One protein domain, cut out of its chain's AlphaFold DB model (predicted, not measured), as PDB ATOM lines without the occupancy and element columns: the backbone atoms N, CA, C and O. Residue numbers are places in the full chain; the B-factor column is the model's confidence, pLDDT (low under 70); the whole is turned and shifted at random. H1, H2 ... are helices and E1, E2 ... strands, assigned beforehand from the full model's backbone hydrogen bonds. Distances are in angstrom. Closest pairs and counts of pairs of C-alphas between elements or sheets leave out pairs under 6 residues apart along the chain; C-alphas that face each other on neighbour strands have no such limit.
ATOM      1  N   VAL A 267     164.273 259.113 206.747       98.00
ATOM      2  CA  VAL A 267     164.886 258.000 206.009       98.00
ATOM      3  C   VAL A 267     163.984 257.544 204.868       98.00
ATOM      4  O   VAL A 267     162.855 258.001 204.747       98.00
ATOM      5  N   ASP A 268     164.495 256.624 204.048       97.19
ATOM      6  CA  ASP A 268     163.715 255.895 203.040       97.19
ATOM      7  C   ASP A 268     162.976 256.831 202.067       97.19
ATOM      8  O   ASP A 268     161.810 256.640 201.736       97.19
ATOM      9  N   PHE A 269     163.687 257.874 201.626       98.31
ATOM     10  CA  PHE A 269     163.190 258.859 200.677       98.31
ATOM     11  C   PHE A 269     162.954 258.240 199.297       98.31
ATOM     12  O   PHE A 269     163.844 257.593 198.735       98.31
ATOM     13  N   ALA A 270     161.793 258.521 198.719       98.00
ATOM     14  CA  ALA A 270     161.433 258.140 197.362       98.00
ATOM     15  C   ALA A 270     160.756 259.313 196.651       98.00
ATOM     16  O   ALA A 270     159.993 260.053 197.266       98.00
ATOM     17  N   LEU A 271     161.029 259.464 195.355       97.06
ATOM     18  CA  LEU A 271     160.409 260.468 194.497       97.06
ATOM     19  C   LEU A 271     159.692 259.746 193.355       97.06
ATOM     20  O   LEU A 271     160.324 259.008 192.597       97.06
ATOM     21  N   SER A 272     158.376 259.909 193.267       94.94
ATOM     22  CA  SER A 272     157.563 259.265 192.232       94.94
ATOM     23  C   SER A 272     157.769 259.915 190.857       94.94
ATOM     24  O   SER A 272     158.298 261.022 190.745       94.94
ATOM     25  N   GLU A 273     157.293 259.265 189.791       91.12
ATOM     26  CA  GLU A 273     157.301 259.838 188.431       91.12
ATOM     27  C   GLU A 273     156.516 261.155 188.332       91.12
ATOM     28  O   GLU A 273     156.842 262.020 187.520       91.12
ATOM     29  N   THR A 274     155.496 261.325 189.178       90.00
ATOM     30  CA  THR A 274     154.672 262.538 189.251       90.00
ATOM     31  C   THR A 274     155.280 263.621 190.140       90.00
ATOM     32  O   THR A 274     154.713 264.705 190.245       90.00
ATOM     33  N   GLY A 275     156.437 263.370 190.762       92.75
ATOM     34  CA  GLY A 275     157.107 264.330 191.635       92.75
ATOM     35  C   GLY A 275     156.646 264.312 193.089       92.75
ATOM     36  O   GLY A 275     156.981 265.235 193.826       92.75
ATOM     37  N   GLU A 276     155.897 263.300 193.520       96.69
ATOM     38  CA  GLU A 276     155.547 263.139 194.932       96.69
ATOM     39  C   GLU A 276     156.757 262.576 195.688       96.69
ATOM     40  O   GLU A 276     157.196 261.445 195.455       96.69
ATOM     41  N   LEU A 277     157.316 263.384 196.586       98.19
ATOM     42  CA  LEU A 277     158.322 262.966 197.551       98.19
ATOM     43  C   LEU A 277     157.623 262.285 198.725       98.19
ATOM     44  O   LEU A 277     156.713 262.861 199.314       98.19
ATOM     45  N   THR A 278     158.106 261.112 199.120       98.56
ATOM     46  CA  THR A 278     157.708 260.416 200.351       98.56
ATOM     47  C   THR A 278     158.940 260.040 201.160       98.56
ATOM     48  O   THR A 278     160.030 259.876 200.609       98.56
ATOM     49  N   PHE A 279     158.785 259.945 202.478       98.56
ATOM     50  CA  PHE A 279     159.851 259.542 203.392       98.56
ATOM     51  C   PHE A 279     159.280 258.958 204.689       98.56
ATOM     52  O   PHE A 279     158.086 259.039 204.972       98.56
ATOM     53  N   ALA A 280     160.145 258.362 205.499       98.31
ATOM     54  CA  ALA A 280     159.820 257.826 206.814       98.31
ATOM     55  C   ALA A 280     160.585 258.562 207.918       98.31
ATOM     56  O   ALA A 280     161.594 259.209 207.659       98.31
ATOM     57  N   ASN A 281     160.129 258.433 209.165       98.31
ATOM     58  CA  ASN A 281     160.850 258.898 210.349       98.31
ATOM     59  C   ASN A 281     161.256 257.677 211.192       98.31
ATOM     60  O   ASN A 281     160.397 257.014 211.772       98.31
ATOM     61  N   ALA A 282     162.558 257.381 211.255       98.31
ATOM     62  CA  ALA A 282     163.069 256.188 211.935       98.31
ATOM     63  C   ALA A 282     162.824 256.203 213.455       98.31
ATOM     64  O   ALA A 282     162.611 255.149 214.049       98.31
ATOM     65  N   ALA A 283     162.843 257.382 214.085       98.31
ATOM     66  CA  ALA A 283     162.609 257.519 215.521       98.31
ATOM     67  C   ALA A 283     161.131 257.290 215.877       98.31
ATOM     68  O   ALA A 283     160.833 256.622 216.867       98.31
ATOM     69  N   GLU A 284     160.214 257.782 215.038       97.56
ATOM     70  CA  GLU A 284     158.777 257.506 215.168       97.56
ATOM     71  C   GLU A 284     158.468 256.023 214.919       97.56
ATOM     72  O   GLU A 284     157.765 255.408 215.710       97.56
ATOM     73  N   GLN A 285     159.027 255.416 213.862       97.62
ATOM     74  CA  GLN A 285     158.826 253.989 213.555       97.62
ATOM     75  C   GLN A 285     159.296 253.063 214.684       97.62
ATOM     76  O   GLN A 285     158.701 252.014 214.911       97.62
ATOM     77  N   ALA A 286     160.362 253.450 215.384       97.50
ATOM     78  CA  ALA A 286     160.884 252.720 216.532       97.50
ATOM     79  C   ALA A 286     160.168 253.059 217.854       97.50
ATOM     80  O   ALA A 286     160.567 252.546 218.896       97.50
ATOM     81  N   ASN A 287     159.142 253.919 217.838       96.88
ATOM     82  CA  ASN A 287     158.419 254.397 219.022       96.88
ATOM     83  C   ASN A 287     159.326 255.035 220.094       96.88
ATOM     84  O   ASN A 287     159.049 254.950 221.290       96.88
ATOM     85  N   VAL A 288     160.419 255.686 219.679       97.56
ATOM     86  CA  VAL A 288     161.347 256.391 220.588       97.56
ATOM     87  C   VAL A 288     161.212 257.913 220.531       97.56
ATOM     88  O   VAL A 288     161.922 258.625 221.242       97.56
ATOM     89  N   ALA A 289     160.290 258.413 219.708       97.50
ATOM     90  CA  ALA A 289     159.916 259.815 219.612       97.50
ATOM     91  C   ALA A 289     158.438 259.963 219.224       97.50
ATOM     92  O   ALA A 289     157.870 259.090 218.567       97.50
ATOM     93  N   THR A 290     157.833 261.085 219.612       96.88
ATOM     94  CA  THR A 290     156.517 261.512 219.119       96.88
ATOM     95  C   THR A 290     156.604 262.029 217.682       96.88
ATOM     96  O   THR A 290     157.697 262.250 217.155       96.88
ATOM     97  N   HIS A 291     155.450 262.226 217.044       96.06
ATOM     98  CA  HIS A 291     155.393 262.752 215.682       96.06
ATOM     99  C   HIS A 291     156.015 264.147 215.571       96.06
ATOM    100  O   HIS A 291     155.773 265.014 216.413       96.06
ATOM    101  N   ALA A 292     156.798 264.370 214.512       96.81
ATOM    102  CA  ALA A 292     157.202 265.719 214.130       96.81
ATOM    103  C   ALA A 292     155.965 266.570 213.800       96.81
ATOM    104  O   ALA A 292     155.010 266.081 213.199       96.81
ATOM    105  N   GLY A 293     155.985 267.842 214.202       96.44
ATOM    106  CA  GLY A 293     154.857 268.754 213.994       96.44
ATOM    107  C   GLY A 293     154.741 269.247 212.552       96.44
ATOM    108  O   GLY A 293     153.645 269.557 212.095       96.44
ATOM    109  N   SER A 294     155.865 269.326 211.838       97.88
ATOM    110  CA  SER A 294     155.921 269.658 210.414       97.88
ATOM    111  C   SER A 294     157.285 269.307 209.813       97.88
ATOM    112  O   SER A 294     158.231 268.941 210.522       97.88
ATOM    113  N   TYR A 295     157.395 269.444 208.493       98.44
ATOM    114  CA  TYR A 295     158.626 269.265 207.733       98.44
ATOM    115  C   TYR A 295     158.884 270.492 206.863       98.44
ATOM    116  O   TYR A 295     157.972 270.965 206.189       98.44
ATOM    117  N   ARG A 296     160.123 270.991 206.857       98.12
ATOM    118  CA  ARG A 296     160.568 272.087 205.984       98.12
ATOM    119  C   ARG A 296     161.366 271.516 204.823       98.12
ATOM    120  O   ARG A 296     162.249 270.685 205.050       98.12
ATOM    121  N   LEU A 297     161.045 271.935 203.604       98.31
ATOM    122  CA  LEU A 297     161.628 271.413 202.375       98.31
ATOM    123  C   LEU A 297     162.134 272.546 201.491       98.31
ATOM    124  O   LEU A 297     161.363 273.424 201.123       98.31
ATOM    125  N   GLN A 298     163.393 272.468 201.071       97.75
ATOM    126  CA  GLN A 298     163.946 273.346 200.040       97.75
ATOM    127  C   GLN A 298     164.414 272.505 198.855       97.75
ATOM    128  O   GLN A 298     165.297 271.652 198.997       97.75
ATOM    129  N   TRP A 299     163.817 272.752 197.693       97.69
ATOM    130  CA  TRP A 299     164.162 272.092 196.438       97.69
ATOM    131  C   TRP A 299     165.234 272.873 195.688       97.69
ATOM    132  O   TRP A 299     165.277 274.100 195.757       97.69
ATOM    133  N   ALA A 300     166.072 272.154 194.945       96.19
ATOM    134  CA  ALA A 300     167.101 272.733 194.098       96.19
ATOM    135  C   ALA A 300     167.333 271.904 192.828       96.19
ATOM    136  O   ALA A 300     167.218 270.672 192.821       96.19
ATOM    137  N   ARG A 301     167.734 272.591 191.754       94.69
ATOM    138  CA  ARG A 301     168.434 271.966 190.624       94.69
ATOM    139  C   ARG A 301     169.853 271.649 191.072       94.69
ATOM    140  O   ARG A 301     170.490 272.504 191.680       94.69
ATOM    141  N   PHE A 302     170.333 270.446 190.776       94.88
ATOM    142  CA  PHE A 302     171.674 270.020 191.163       94.88
ATOM    143  C   PHE A 302     172.514 269.717 189.929       94.88
ATOM    144  O   PHE A 302     172.104 268.937 189.071       94.88
ATOM    145  N   ASP A 303     173.691 270.322 189.850       92.62
ATOM    146  CA  ASP A 303     174.696 269.983 188.854       92.62
ATOM    147  C   ASP A 303     175.698 268.995 189.464       92.62
ATOM    148  O   ASP A 303     176.505 269.339 190.325       92.62
ATOM    149  N   ASN A 304     175.652 267.746 188.999       92.25
ATOM    150  CA  ASN A 304     176.502 266.672 189.507       92.25
ATOM    151  C   ASN A 304     177.982 266.803 189.100       92.25
ATOM    152  O   ASN A 304     178.825 266.128 189.685       92.25
ATOM    153  N   LEU A 305     178.316 267.632 188.104       92.62
ATOM    154  CA  LEU A 305     179.706 267.872 187.708       92.62
ATOM    155  C   LEU A 305     180.371 268.907 188.615       92.62
ATOM    156  O   LEU A 305     181.525 268.736 188.998       92.62
ATOM    157  N   THR A 306     179.644 269.972 188.955       92.94
ATOM    158  CA  THR A 306     180.173 271.091 189.751       92.94
ATOM    159  C   THR A 306     179.855 270.981 191.241       92.94
ATOM    160  O   THR A 306     180.512 271.628 192.052       92.94
ATOM    161  N   GLY A 307     178.860 270.171 191.618       91.44
ATOM    162  CA  GLY A 307     178.346 270.076 192.986       91.44
ATOM    163  C   GLY A 307     177.469 271.262 193.399       91.44
ATOM    164  O   GLY A 307     177.140 271.400 194.576       91.44
ATOM    165  N   ILE A 308     177.098 272.136 192.459       93.31
ATOM    166  CA  ILE A 308     176.321 273.344 192.747       93.31
ATOM    167  C   ILE A 308     174.828 273.008 192.786       93.31
ATOM    168  O   ILE A 308     174.274 272.418 191.856       93.31
ATOM    169  N   ALA A 309     174.166 273.439 193.861       94.50
ATOM    170  CA  ALA A 309     172.717 273.399 194.008       94.50
ATOM    171  C   ALA A 309     172.130 274.811 193.853       94.50
ATOM    172  O   ALA A 309     172.524 275.731 194.570       94.50
ATOM    173  N   THR A 310     171.176 274.987 192.938       94.81
ATOM    174  CA  THR A 310     170.433 276.244 192.757       94.81
ATOM    175  C   THR A 310     169.000 276.054 193.223       94.81
ATOM    176  O   THR A 310     168.259 275.270 192.625       94.81
ATOM    177  N   ASP A 311     168.630 276.756 194.291       95.88
ATOM    178  CA  ASP A 311     167.297 276.671 194.879       95.88
ATOM    179  C   ASP A 311     166.204 277.043 193.866       95.88
ATOM    180  O   ASP A 311     166.362 277.942 193.037       95.88
ATOM    181  N   VAL A 312     165.101 276.299 193.923       93.50
ATOM    182  CA  VAL A 312     163.900 276.508 193.116       93.50
ATOM    183  C   VAL A 312     162.748 276.785 194.060       93.50
ATOM    184  O   VAL A 312     162.505 276.001 194.978       93.50
ATOM    185  N   ASP A 313     162.037 277.877 193.786       90.31
ATOM    186  CA  ASP A 313     160.958 278.402 194.619       90.31
ATOM    187  C   ASP A 313     161.397 278.655 196.081       90.31
ATOM    188  O   ASP A 313     162.579 278.592 196.434       90.31
ATOM    189  N   GLY A 314     160.443 279.027 196.935       91.44
ATOM    190  CA  GLY A 314     160.677 279.207 198.368       91.44
ATOM    191  C   GLY A 314     160.616 277.897 199.157       91.44
ATOM    192  O   GLY A 314     160.163 276.866 198.657       91.44
ATOM    193  N   GLU A 315     161.025 277.959 200.426       96.00
ATOM    194  CA  GLU A 315     160.909 276.832 201.354       96.00
ATOM    195  C   GLU A 315     159.434 276.439 201.545       96.00
ATOM    196  O   GLU A 315     158.567 277.272 201.821       96.00
ATOM    197  N   LEU A 316     159.151 275.146 201.415       96.38
ATOM    198  CA  LEU A 316     157.827 274.564 201.594       96.38
ATOM    199  C   LEU A 316     157.695 273.989 203.003       96.38
ATOM    200  O   LEU A 316     158.628 273.381 203.526       96.38
ATOM    201  N   THR A 317     156.507 274.112 203.589       97.31
ATOM    202  CA  THR A 317     156.154 273.413 204.830       97.31
ATOM    203  C   THR A 317     155.118 272.337 204.536       97.31
ATOM    204  O   THR A 317     154.071 272.624 203.962       97.31
ATOM    205  N   ALA A 318     155.399 271.104 204.950       96.62
ATOM    206  CA  ALA A 318     154.471 269.981 204.876       96.62
ATOM    207  C   ALA A 318     154.043 269.548 206.285       96.62
ATOM    208  O   ALA A 318     154.871 269.479 207.195       96.62
ATOM    209  N   GLY A 319     152.756 269.241 206.461       96.00
ATOM    210  CA  GLY A 319     152.235 268.644 207.700       96.00
ATOM    211  C   GLY A 319     152.462 267.131 207.787       96.00
ATOM    212  O   GLY A 319     152.456 266.567 208.874       96.00
ATOM    213  N   ASP A 320     152.720 266.487 206.648       95.19
ATOM    214  CA  ASP A 320     152.885 265.041 206.521       95.19
ATOM    215  C   ASP A 320     154.248 264.672 205.930       95.19
ATOM    216  O   ASP A 320     154.965 265.501 205.372       95.19
ATOM    217  N   ARG A 321     154.584 263.376 205.980       97.25
ATOM    218  CA  ARG A 321     155.813 262.801 205.397       97.25
ATOM    219  C   ARG A 321     155.765 262.664 203.866       97.25
ATOM    220  O   ARG A 321     156.269 261.692 203.297       97.25
ATOM    221  N   ARG A 322     155.100 263.615 203.213       97.44
ATOM    222  CA  ARG A 322     154.943 263.702 201.765       97.44
ATOM    223  C   ARG A 322     154.936 265.157 201.308       97.44
ATOM    224  O   ARG A 322     154.423 266.019 202.020       97.44
ATOM    225  N   ALA A 323     155.476 265.428 200.128       96.88
ATOM    226  CA  ALA A 323     155.455 266.759 199.528       96.88
ATOM    227  C   ALA A 323     155.528 266.671 198.003       96.88
ATOM    228  O   ALA A 323     156.192 265.793 197.459       96.88
ATOM    229  N   GLN A 324     154.887 267.606 197.309       96.19
ATOM    230  CA  GLN A 324     154.966 267.693 195.857       96.19
ATOM    231  C   GLN A 324     156.198 268.510 195.447       96.19
ATOM    232  O   GLN A 324     156.400 269.624 195.929       96.19
ATOM    233  N   ALA A 325     157.019 267.965 194.550       94.62
ATOM    234  CA  ALA A 325     158.130 268.691 193.955       94.62
ATOM    235  C   ALA A 325     157.623 269.792 193.001       94.62
ATOM    236  O   ALA A 325     156.633 269.565 192.289       94.62
ATOM    237  N   PRO A 326     158.312 270.947 192.921       93.00
ATOM    238  CA  PRO A 326     157.996 272.008 191.973       93.00
ATOM    239  C   PRO A 326     157.872 271.508 190.533       93.00
ATOM    240  O   PRO A 326     158.716 270.747 190.053       93.00
ATOM    241  N   GLY A 327     156.869 272.003 189.801       87.62
ATOM    242  CA  GLY A 327     156.663 271.652 188.389       87.62
ATOM    243  C   GLY A 327     157.892 271.945 187.516       87.62
ATOM    244  O   GLY A 327     158.198 271.188 186.598       87.62
ATOM    245  N   ALA A 328     158.668 272.978 187.862       86.19
ATOM    246  CA  ALA A 328     159.920 273.338 187.189       86.19
ATOM    247  C   ALA A 328     161.036 272.276 187.297       86.19
ATOM    248  O   ALA A 328     162.033 272.365 186.572       86.19
ATOM    249  N   LEU A 329     160.891 271.298 188.200       86.50
ATOM    250  CA  LEU A 329     161.807 270.170 188.384       86.50
ATOM    251  C   LEU A 329     161.270 268.859 187.796       86.50
ATOM    252  O   LEU A 329     162.046 267.933 187.577       86.50
ATOM    253  N   THR A 330     159.967 268.769 187.526       82.75
ATOM    254  CA  THR A 330     159.290 267.515 187.150       82.75
ATOM    255  C   THR A 330     158.624 267.554 185.774       82.75
ATOM    256  O   THR A 330     158.242 266.507 185.250       82.75
ATOM    257  N   ALA A 331     158.533 268.728 185.139       80.06
ATOM    258  CA  ALA A 331     157.954 268.892 183.808       80.06
ATOM    259  C   ALA A 331     158.674 268.039 182.746       80.06
ATOM    260  O   ALA A 331     159.899 268.086 182.582       80.06
ATOM    261  N   ARG A 332     157.894 267.267 181.975       69.94
ATOM    262  CA  ARG A 332     158.419 266.426 180.887       69.94
ATOM    263  C   ARG A 332     159.145 267.295 179.852       69.94
ATOM    264  O   ARG A 332     158.587 268.266 179.361       69.94
ATOM    265  N   GLY A 333     160.386 266.927 179.529       69.56
ATOM    266  CA  GLY A 333     161.223 267.611 178.532       69.56
ATOM    267  C   GLY A 333     162.084 268.763 179.067       69.56
ATOM    268  O   GLY A 333     163.037 269.138 178.397       69.56
ATOM    269  N   ALA A 334     161.805 269.272 180.273       72.12
ATOM    270  CA  ALA A 334     162.572 270.353 180.911       72.12
ATOM    271  C   ALA A 334     163.133 269.979 182.300       72.12
ATOM    272  O   ALA A 334     163.859 270.767 182.906       72.12
ATOM    273  N   ALA A 335     162.800 268.789 182.811       78.69
ATOM    274  CA  ALA A 335     163.328 268.280 184.071       78.69
ATOM    275  C   ALA A 335     164.856 268.075 183.992       78.69
ATOM    276  O   ALA A 335     165.332 267.453 183.034       78.69
ATOM    277  N   PRO A 336     165.625 268.550 184.990       86.38
ATOM    278  CA  PRO A 336     167.067 268.328 185.041       86.38
ATOM    279  C   PRO A 336     167.389 266.840 185.240       86.38
ATOM    280  O   PRO A 336     166.558 266.062 185.712       86.38
ATOM    281  N   GLU A 337     168.619 266.433 184.910       92.06
ATOM    282  CA  GLU A 337     169.067 265.058 185.174       92.06
ATOM    283  C   GLU A 337     169.118 264.760 186.680       92.06
ATOM    284  O   GLU A 337     168.786 263.648 187.097       92.06
ATOM    285  N   PHE A 338     169.482 265.755 187.496       95.00
ATOM    286  CA  PHE A 338     169.556 265.632 188.945       95.00
ATOM    287  C   PHE A 338     168.743 266.717 189.649       95.00
ATOM    288  O   PHE A 338     168.751 267.892 189.269       95.00
ATOM    289  N   VAL A 339     168.071 266.312 190.722       95.88
ATOM    290  CA  VAL A 339     167.386 267.215 191.648       95.88
ATOM    291  C   VAL A 339     167.862 266.949 193.062       95.88
ATOM    292  O   VAL A 339     168.178 265.813 193.426       95.88
ATOM    293  N   GLN A 340     167.889 268.004 193.861       96.88
ATOM    294  CA  GLN A 340     168.218 267.945 195.272       96.88
ATOM    295  C   GLN A 340     167.027 268.444 196.086       96.88
ATOM    296  O   GLN A 340     166.362 269.411 195.713       96.88
ATOM    297  N   VAL A 341     166.785 267.812 197.230       97.81
ATOM    298  CA  VAL A 341     165.859 268.315 198.242       97.81
ATOM    299  C   VAL A 341     166.514 268.268 199.613       97.81
ATOM    300  O   VAL A 341     167.120 267.267 199.996       97.81
ATOM    301  N   ARG A 342     166.408 269.369 200.354       98.00
ATOM    302  CA  ARG A 342     166.805 269.470 201.761       98.00
ATOM    303  C   ARG A 342     165.552 269.361 202.612       98.00
ATOM    304  O   ARG A 342     164.656 270.176 202.436       98.00
ATOM    305  N   VAL A 343     165.484 268.373 203.503       98.31
ATOM    306  CA  VAL A 343     164.298 268.100 204.332       98.31
ATOM    307  C   VAL A 343     164.661 268.127 205.812       98.31
ATOM    308  O   VAL A 343     165.450 267.306 206.286       98.31
ATOM    309  N   ALA A 344     164.069 269.057 206.555       97.94
ATOM    310  CA  ALA A 344     164.210 269.189 208.001       97.94
ATOM    311  C   ALA A 344     162.913 268.784 208.710       97.94
ATOM    312  O   ALA A 344     161.836 269.211 208.300       97.94
ATOM    313  N   ALA A 345     163.005 267.999 209.784       98.06
ATOM    314  CA  ALA A 345     161.856 267.711 210.641       98.06
ATOM    315  C   ALA A 345     161.793 268.732 211.785       98.06
ATOM    316  O   ALA A 345     162.802 269.029 212.424       98.06
ATOM    317  N   VAL A 346     160.605 269.268 212.055       97.81
ATOM    318  CA  VAL A 346     160.372 270.229 213.137       97.81
ATOM    319  C   VAL A 346     159.743 269.492 214.310       97.81
ATOM    320  O   VAL A 346     158.610 269.018 214.231       97.81
ATOM    321  N   HIS A 347     160.485 269.383 215.411       97.56
ATOM    322  CA  HIS A 347     160.019 268.696 216.610       97.56
ATOM    323  C   HIS A 347     160.451 269.456 217.875       97.56
ATOM    324  O   HIS A 347     161.646 269.705 218.046       97.56
ATOM    325  N   PRO A 348     159.530 269.785 218.804       95.19
ATOM    326  CA  PRO A 348     159.839 270.624 219.966       95.19
ATOM    327  C   PRO A 348     160.872 269.993 220.910       95.19
ATOM    328  O   PRO A 348     161.765 270.680 221.394       95.19
ATOM    329  N   ALA A 349     160.801 268.677 221.134       96.69
ATOM    330  CA  ALA A 349     161.762 267.970 221.989       96.69
ATOM    331  C   ALA A 349     163.117 267.671 221.313       96.69
ATOM    332  O   ALA A 349     164.060 267.284 221.998       96.69
ATOM    333  N   PHE A 350     163.224 267.825 219.985       96.38
ATOM    334  CA  PHE A 350     164.413 267.437 219.218       96.38
ATOM    335  C   PHE A 350     164.829 268.547 218.239       96.38
ATOM    336  O   PHE A 350     164.740 268.374 217.022       96.38
ATOM    337  N   PRO A 351     165.315 269.698 218.742       93.88
ATOM    338  CA  PRO A 351     165.675 270.841 217.898       93.88
ATOM    339  C   PRO A 351     166.774 270.517 216.871       93.88
ATOM    340  O   PRO A 351     166.799 271.105 215.794       93.88
ATOM    341  N   ALA A 352     167.641 269.537 217.150       92.06
ATOM    342  CA  ALA A 352     168.671 269.074 216.216       92.06
ATOM    343  C   ALA A 352     168.096 268.540 214.887       92.06
ATOM    344  O   ALA A 352     168.778 268.591 213.860       92.06
ATOM    345  N   TRP A 353     166.837 268.078 214.870       96.62
ATOM    346  CA  TRP A 353     166.164 267.593 213.659       96.62
ATOM    347  C   TRP A 353     165.903 268.697 212.627       96.62
ATOM    348  O   TRP A 353     165.697 268.397 211.449       96.62
ATOM    349  N   ALA A 354     165.992 269.968 213.041       95.12
ATOM    350  CA  ALA A 354     165.923 271.114 212.143       95.12
ATOM    351  C   ALA A 354     167.129 271.202 211.189       95.12
ATOM    352  O   ALA A 354     167.058 271.929 210.196       95.12
ATOM    353  N   THR A 355     168.210 270.455 211.455       95.25
ATOM    354  CA  THR A 355     169.315 270.266 210.507       95.25
ATOM    355  C   THR A 355     168.825 269.376 209.357       95.25
ATOM    356  O   THR A 355     168.427 268.233 209.604       95.25
ATOM    357  N   PRO A 356     168.796 269.865 208.107       96.31
ATOM    358  CA  PRO A 356     168.170 269.136 207.013       96.31
ATOM    359  C   PRO A 356     168.990 267.921 206.574       96.31
ATOM    360  O   PRO A 356     170.220 267.955 206.533       96.31
ATOM    361  N   VAL A 357     168.287 266.869 206.156       97.38
ATOM    362  CA  VAL A 357     168.855 265.805 205.324       97.38
ATOM    363  C   VAL A 357     168.795 266.267 203.874       97.38
ATOM    364  O   VAL A 357     167.730 266.642 203.391       97.38
ATOM    365  N   THR A 358     169.925 266.233 203.180       97.62
ATOM    366  CA  THR A 358     170.010 266.525 201.748       97.62
ATOM    367  C   THR A 358     169.926 265.220 200.975       97.62
ATOM    368  O   THR A 358     170.682 264.289 201.247       97.62
ATOM    369  N   VAL A 359     169.002 265.134 200.025       97.81
ATOM    370  CA  VAL A 359     168.781 263.945 199.202       97.81
ATOM    371  C   VAL A 359     168.899 264.330 197.740       97.81
ATOM    372  O   VAL A 359     168.305 265.315 197.306       97.81
ATOM    373  N   HIS A 360     169.648 263.530 196.993       97.31
ATOM    374  CA  HIS A 360     169.871 263.709 195.568       97.31
ATOM    375  C   HIS A 360     169.145 262.606 194.809       97.31
ATOM    376  O   HIS A 360     169.326 261.417 195.098       97.31
ATOM    377  N   PHE A 361     168.360 262.991 193.811       97.19
ATOM    378  CA  PHE A 361     167.683 262.074 192.909       97.19
ATOM    379  C   PHE A 361     168.210 262.258 191.494       97.19
ATOM    380  O   PHE A 361     168.383 263.382 191.031       97.19
ATOM    381  N   ARG A 362     168.427 261.139 190.802       95.81
ATOM    382  CA  ARG A 362     168.741 261.100 189.375       95.81
ATOM    383  C   ARG A 362     167.512 260.663 188.597       95.81
ATOM    384  O   ARG A 362     166.849 259.699 188.988       95.81
ATOM    385  N   ARG A 363     167.247 261.321 187.479       92.50
ATOM    386  CA  ARG A 363     166.202 260.931 186.538       92.50
ATOM    387  C   ARG A 363     166.567 259.610 185.856       92.50
ATOM    388  O   ARG A 363     167.681 259.444 185.363       92.50
ATOM    389  N   VAL A 364     165.639 258.656 185.832       91.50
ATOM    390  CA  VAL A 364     165.800 257.351 185.172       91.50
ATOM    391  C   VAL A 364     164.529 257.058 184.379       91.50
ATOM    392  O   VAL A 364     163.487 256.741 184.951       91.50
ATOM    393  N   GLY A 365     164.601 257.197 183.052       87.62
ATOM    394  CA  GLY A 365     163.416 257.143 182.193       87.62
ATOM    395  C   GLY A 365     162.419 258.249 182.555       87.62
ATOM    396  O   GLY A 365     162.762 259.433 182.521       87.62
ATOM    397  N   ASN A 366     161.197 257.857 182.922       84.75
ATOM    398  CA  ASN A 366     160.154 258.776 183.390       84.75
ATOM    399  C   ASN A 366     160.135 258.963 184.916       84.75
ATOM    400  O   ASN A 366     159.396 259.817 185.400       84.75
ATOM    401  N   GLY A 367     160.945 258.204 185.658       90.31
ATOM    402  CA  GLY A 367     160.978 258.229 187.116       90.31
ATOM    403  C   GLY A 367     162.260 258.802 187.700       90.31
ATOM    404  O   GLY A 367     163.122 259.346 187.002       90.31
ATOM    405  N   TRP A 368     162.388 258.644 189.015       95.00
ATOM    406  CA  TRP A 368     163.505 259.146 189.803       95.00
ATOM    407  C   TRP A 368     164.089 258.046 190.676       95.00
ATOM    408  O   TRP A 368     163.373 257.211 191.226       95.00
ATOM    409  N   ARG A 369     165.412 258.060 190.833       96.31
ATOM    410  CA  ARG A 369     166.134 257.150 191.722       96.31
ATOM    411  C   ARG A 369     166.950 257.955 192.731       96.31
ATOM    412  O   ARG A 369     167.730 258.803 192.295       96.31
ATOM    413  N   PRO A 370     166.840 257.692 194.044       96.81
ATOM    414  CA  PRO A 370     167.749 258.287 195.017       96.81
ATOM    415  C   PRO A 370     169.177 257.793 194.749       96.81
ATOM    416  O   PRO A 370     169.409 256.596 194.577       96.81
ATOM    417  N   VAL A 371     170.132 258.717 194.678       96.56
ATOM    418  CA  VAL A 371     171.545 258.430 194.366       96.56
ATOM    419  C   VAL A 371     172.521 258.975 195.407       96.56
ATOM    420  O   VAL A 371     173.672 258.552 195.423       96.56
ATOM    421  N   GLY A 372     172.072 259.855 196.302       94.12
ATOM    422  CA  GLY A 372     172.902 260.401 197.373       94.12
ATOM    423  C   GLY A 372     172.065 260.878 198.553       94.12
ATOM    424  O   GLY A 372     170.941 261.344 198.370       94.12
ATOM    425  N   LEU A 373     172.612 260.752 199.763       94.50
ATOM    426  CA  LEU A 373     171.991 261.241 200.989       94.50
ATOM    427  C   LEU A 373     173.059 261.728 201.970       94.50
ATOM    428  O   LEU A 373     173.920 260.950 202.385       94.50
ATOM    429  N   ASP A 374     172.917 262.973 202.413       93.12
ATOM    430  CA  ASP A 374     173.798 263.638 203.369       93.12
ATOM    431  C   ASP A 374     172.997 264.145 204.573       93.12
ATOM    432  O   ASP A 374     172.007 264.853 204.419       93.12
ATOM    433  N   ARG A 375     173.403 263.777 205.796       89.94
ATOM    434  CA  ARG A 375     172.713 264.172 207.053       89.94
ATOM    435  C   ARG A 375     173.413 265.266 207.842       89.94
ATOM    436  O   ARG A 375     172.875 265.768 208.819       89.94
ATOM    437  N   LEU A 376     174.647 265.549 207.472       75.06
ATOM    438  CA  LEU A 376     175.545 266.432 208.185       75.06
ATOM    439  C   LEU A 376     176.004 267.481 207.180       75.06
ATOM    440  O   LEU A 376     176.359 267.127 206.053       75.06
ATOM    441  N   SER A 377     175.953 268.757 207.564       56.66
ATOM    442  CA  SER A 377     176.430 269.853 206.717       56.66
ATOM    443  C   SER A 377     177.907 269.652 206.380       56.66
ATOM    444  O   SER A 377     178.654 269.068 207.170       56.66
ATOM    445  N   GLU A 378     178.371 270.179 205.248       49.31
ATOM    446  CA  GLU A 378     179.800 270.135 204.905       49.31
ATOM    447  C   GLU A 378     180.688 270.722 206.013       49.31
ATOM    448  O   GLU A 378     181.747 270.172 206.292       49.31
ATOM    449  N   SER A 379     180.206 271.735 206.743       39.25
ATOM    450  CA  SER A 379     180.897 272.335 207.897       39.25
ATOM    451  C   SER A 379     181.098 271.398 209.098       39.25
ATOM    452  O   SER A 379     181.902 271.697 209.977       39.25
ATOM    453  N   SER A 380     180.388 270.269 209.150       45.72
ATOM    454  CA  SER A 380     180.521 269.244 210.196       45.72
ATOM    455  C   SER A 380     181.327 268.018 209.745       45.72
ATOM    456  O   SER A 380     181.615 267.123 210.545       45.72
TER     457      SER A 380
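This is residues 267 to 380 of the 393 residues of an uncharacterized protein of Luteitalea sp (UniProt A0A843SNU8). A strongly twisted sheet of five strands, E4, E3, E6, E7 and E8, makes the larger wall of a loosely formed sandwich, and the small sheet E1, E2, E5 lies partly face to face with it, the strands of the two sheets crossed at 42 degrees. Edge strand E8 of the large sheet comes beside edge strand E1 of the small one, H1 and H3 lie towards one end of the body and H2 towards the other, and residues 375 to 380 form a tail after E8. The printed part has 114 residues with three short named helices and eight named strands, in the order E1, E2, H1, E3, E4, E5, H2, E6, H3, E7, E8. Both sheets are antiparallel, and the class is mostly strand. The whole is compact, with a radius of gyration of the C-alphas of 14.1 A and spans of 43 by 31 by 24 A.

E1, residues 267 to 271, begins at C-alpha 267 at (164.886, 258.000, 206.009) and is 12.6 A long. E2 is residues 276 to 281, 16.8 A, and H1, residues 282 to 285, comes directly after it. E3, residues 294 to 302, measures 24.9 A. E4, residues 309 to 318, measures 21.5 A and bends by 73 degrees at residue 313. E5 is residues 322 to 324, 7.1 A, and H2 is residues 327 to 330. E6, residues 338 to 346, runs 26.3 A from C-alpha 338 at (169.556, 265.632, 188.945). H3 is residues 351 to 354. E7, residues 357 to 364, measures 22.1 A, and E8, residues 367 to 374, measures 21.4 A and ends at C-alpha 374 at (173.798, 263.638, 203.369).

The large sheet runs E4, E3, E6, E7, E8, with E4 and E8 as edge strands. E4 and E3 are a hairpin, with N 310 and O 301 2.9 A apart. E3 and E6 are antiparallel at 162 degrees, with N 298 and O 342 3.0 A apart. Between E6 and E7, N 341 and O 359 are 2.9 A apart. E7 and E8 are a hairpin, with N 360 and O 372 2.9 A apart. The small sheet runs E1, E2, E5; in the hairpin of E1 and E2, N 270 and O 278 are 2.9 A apart, and between E2 and E5, N 277 and O 323 are 2.8 A apart. The two sheets form a sandwich, two sheets face to face, with the facing parts 8.0 A centre to centre and their best planes 22 degrees apart. The closest C-alphas of E1 and E8, those of Leu 271 and Trp 368, are 5.8 A apart. At the other edge of the small sheet, E4 and E5 meet only through their link. E3 and E5 are only just apart, at 8.2 A. H2 is on the large sheet, over none of its strands, at a height over the sheet of 4.7 A. H3 only just stands at the large sheet's level, with a height of 3.8 A; its closest C-alphas with E6 are those of Ala 354 and Ala 344, 4.9 A apart. H1 is on neither sheet. The three helices are too short for any O i to N i+4 pair; the one O i to N i+3 pair is within hydrogen-bond range in H2 and H3 but not in H1.

The C-alphas of Val 288 and Gly 333, the two farthest apart, are 43.5 A apart. The printed part has no cut, and no link is long. The mean pLDDT of the printed part is 92.4; residues 332 to 333 and 377 to 380 are under 70.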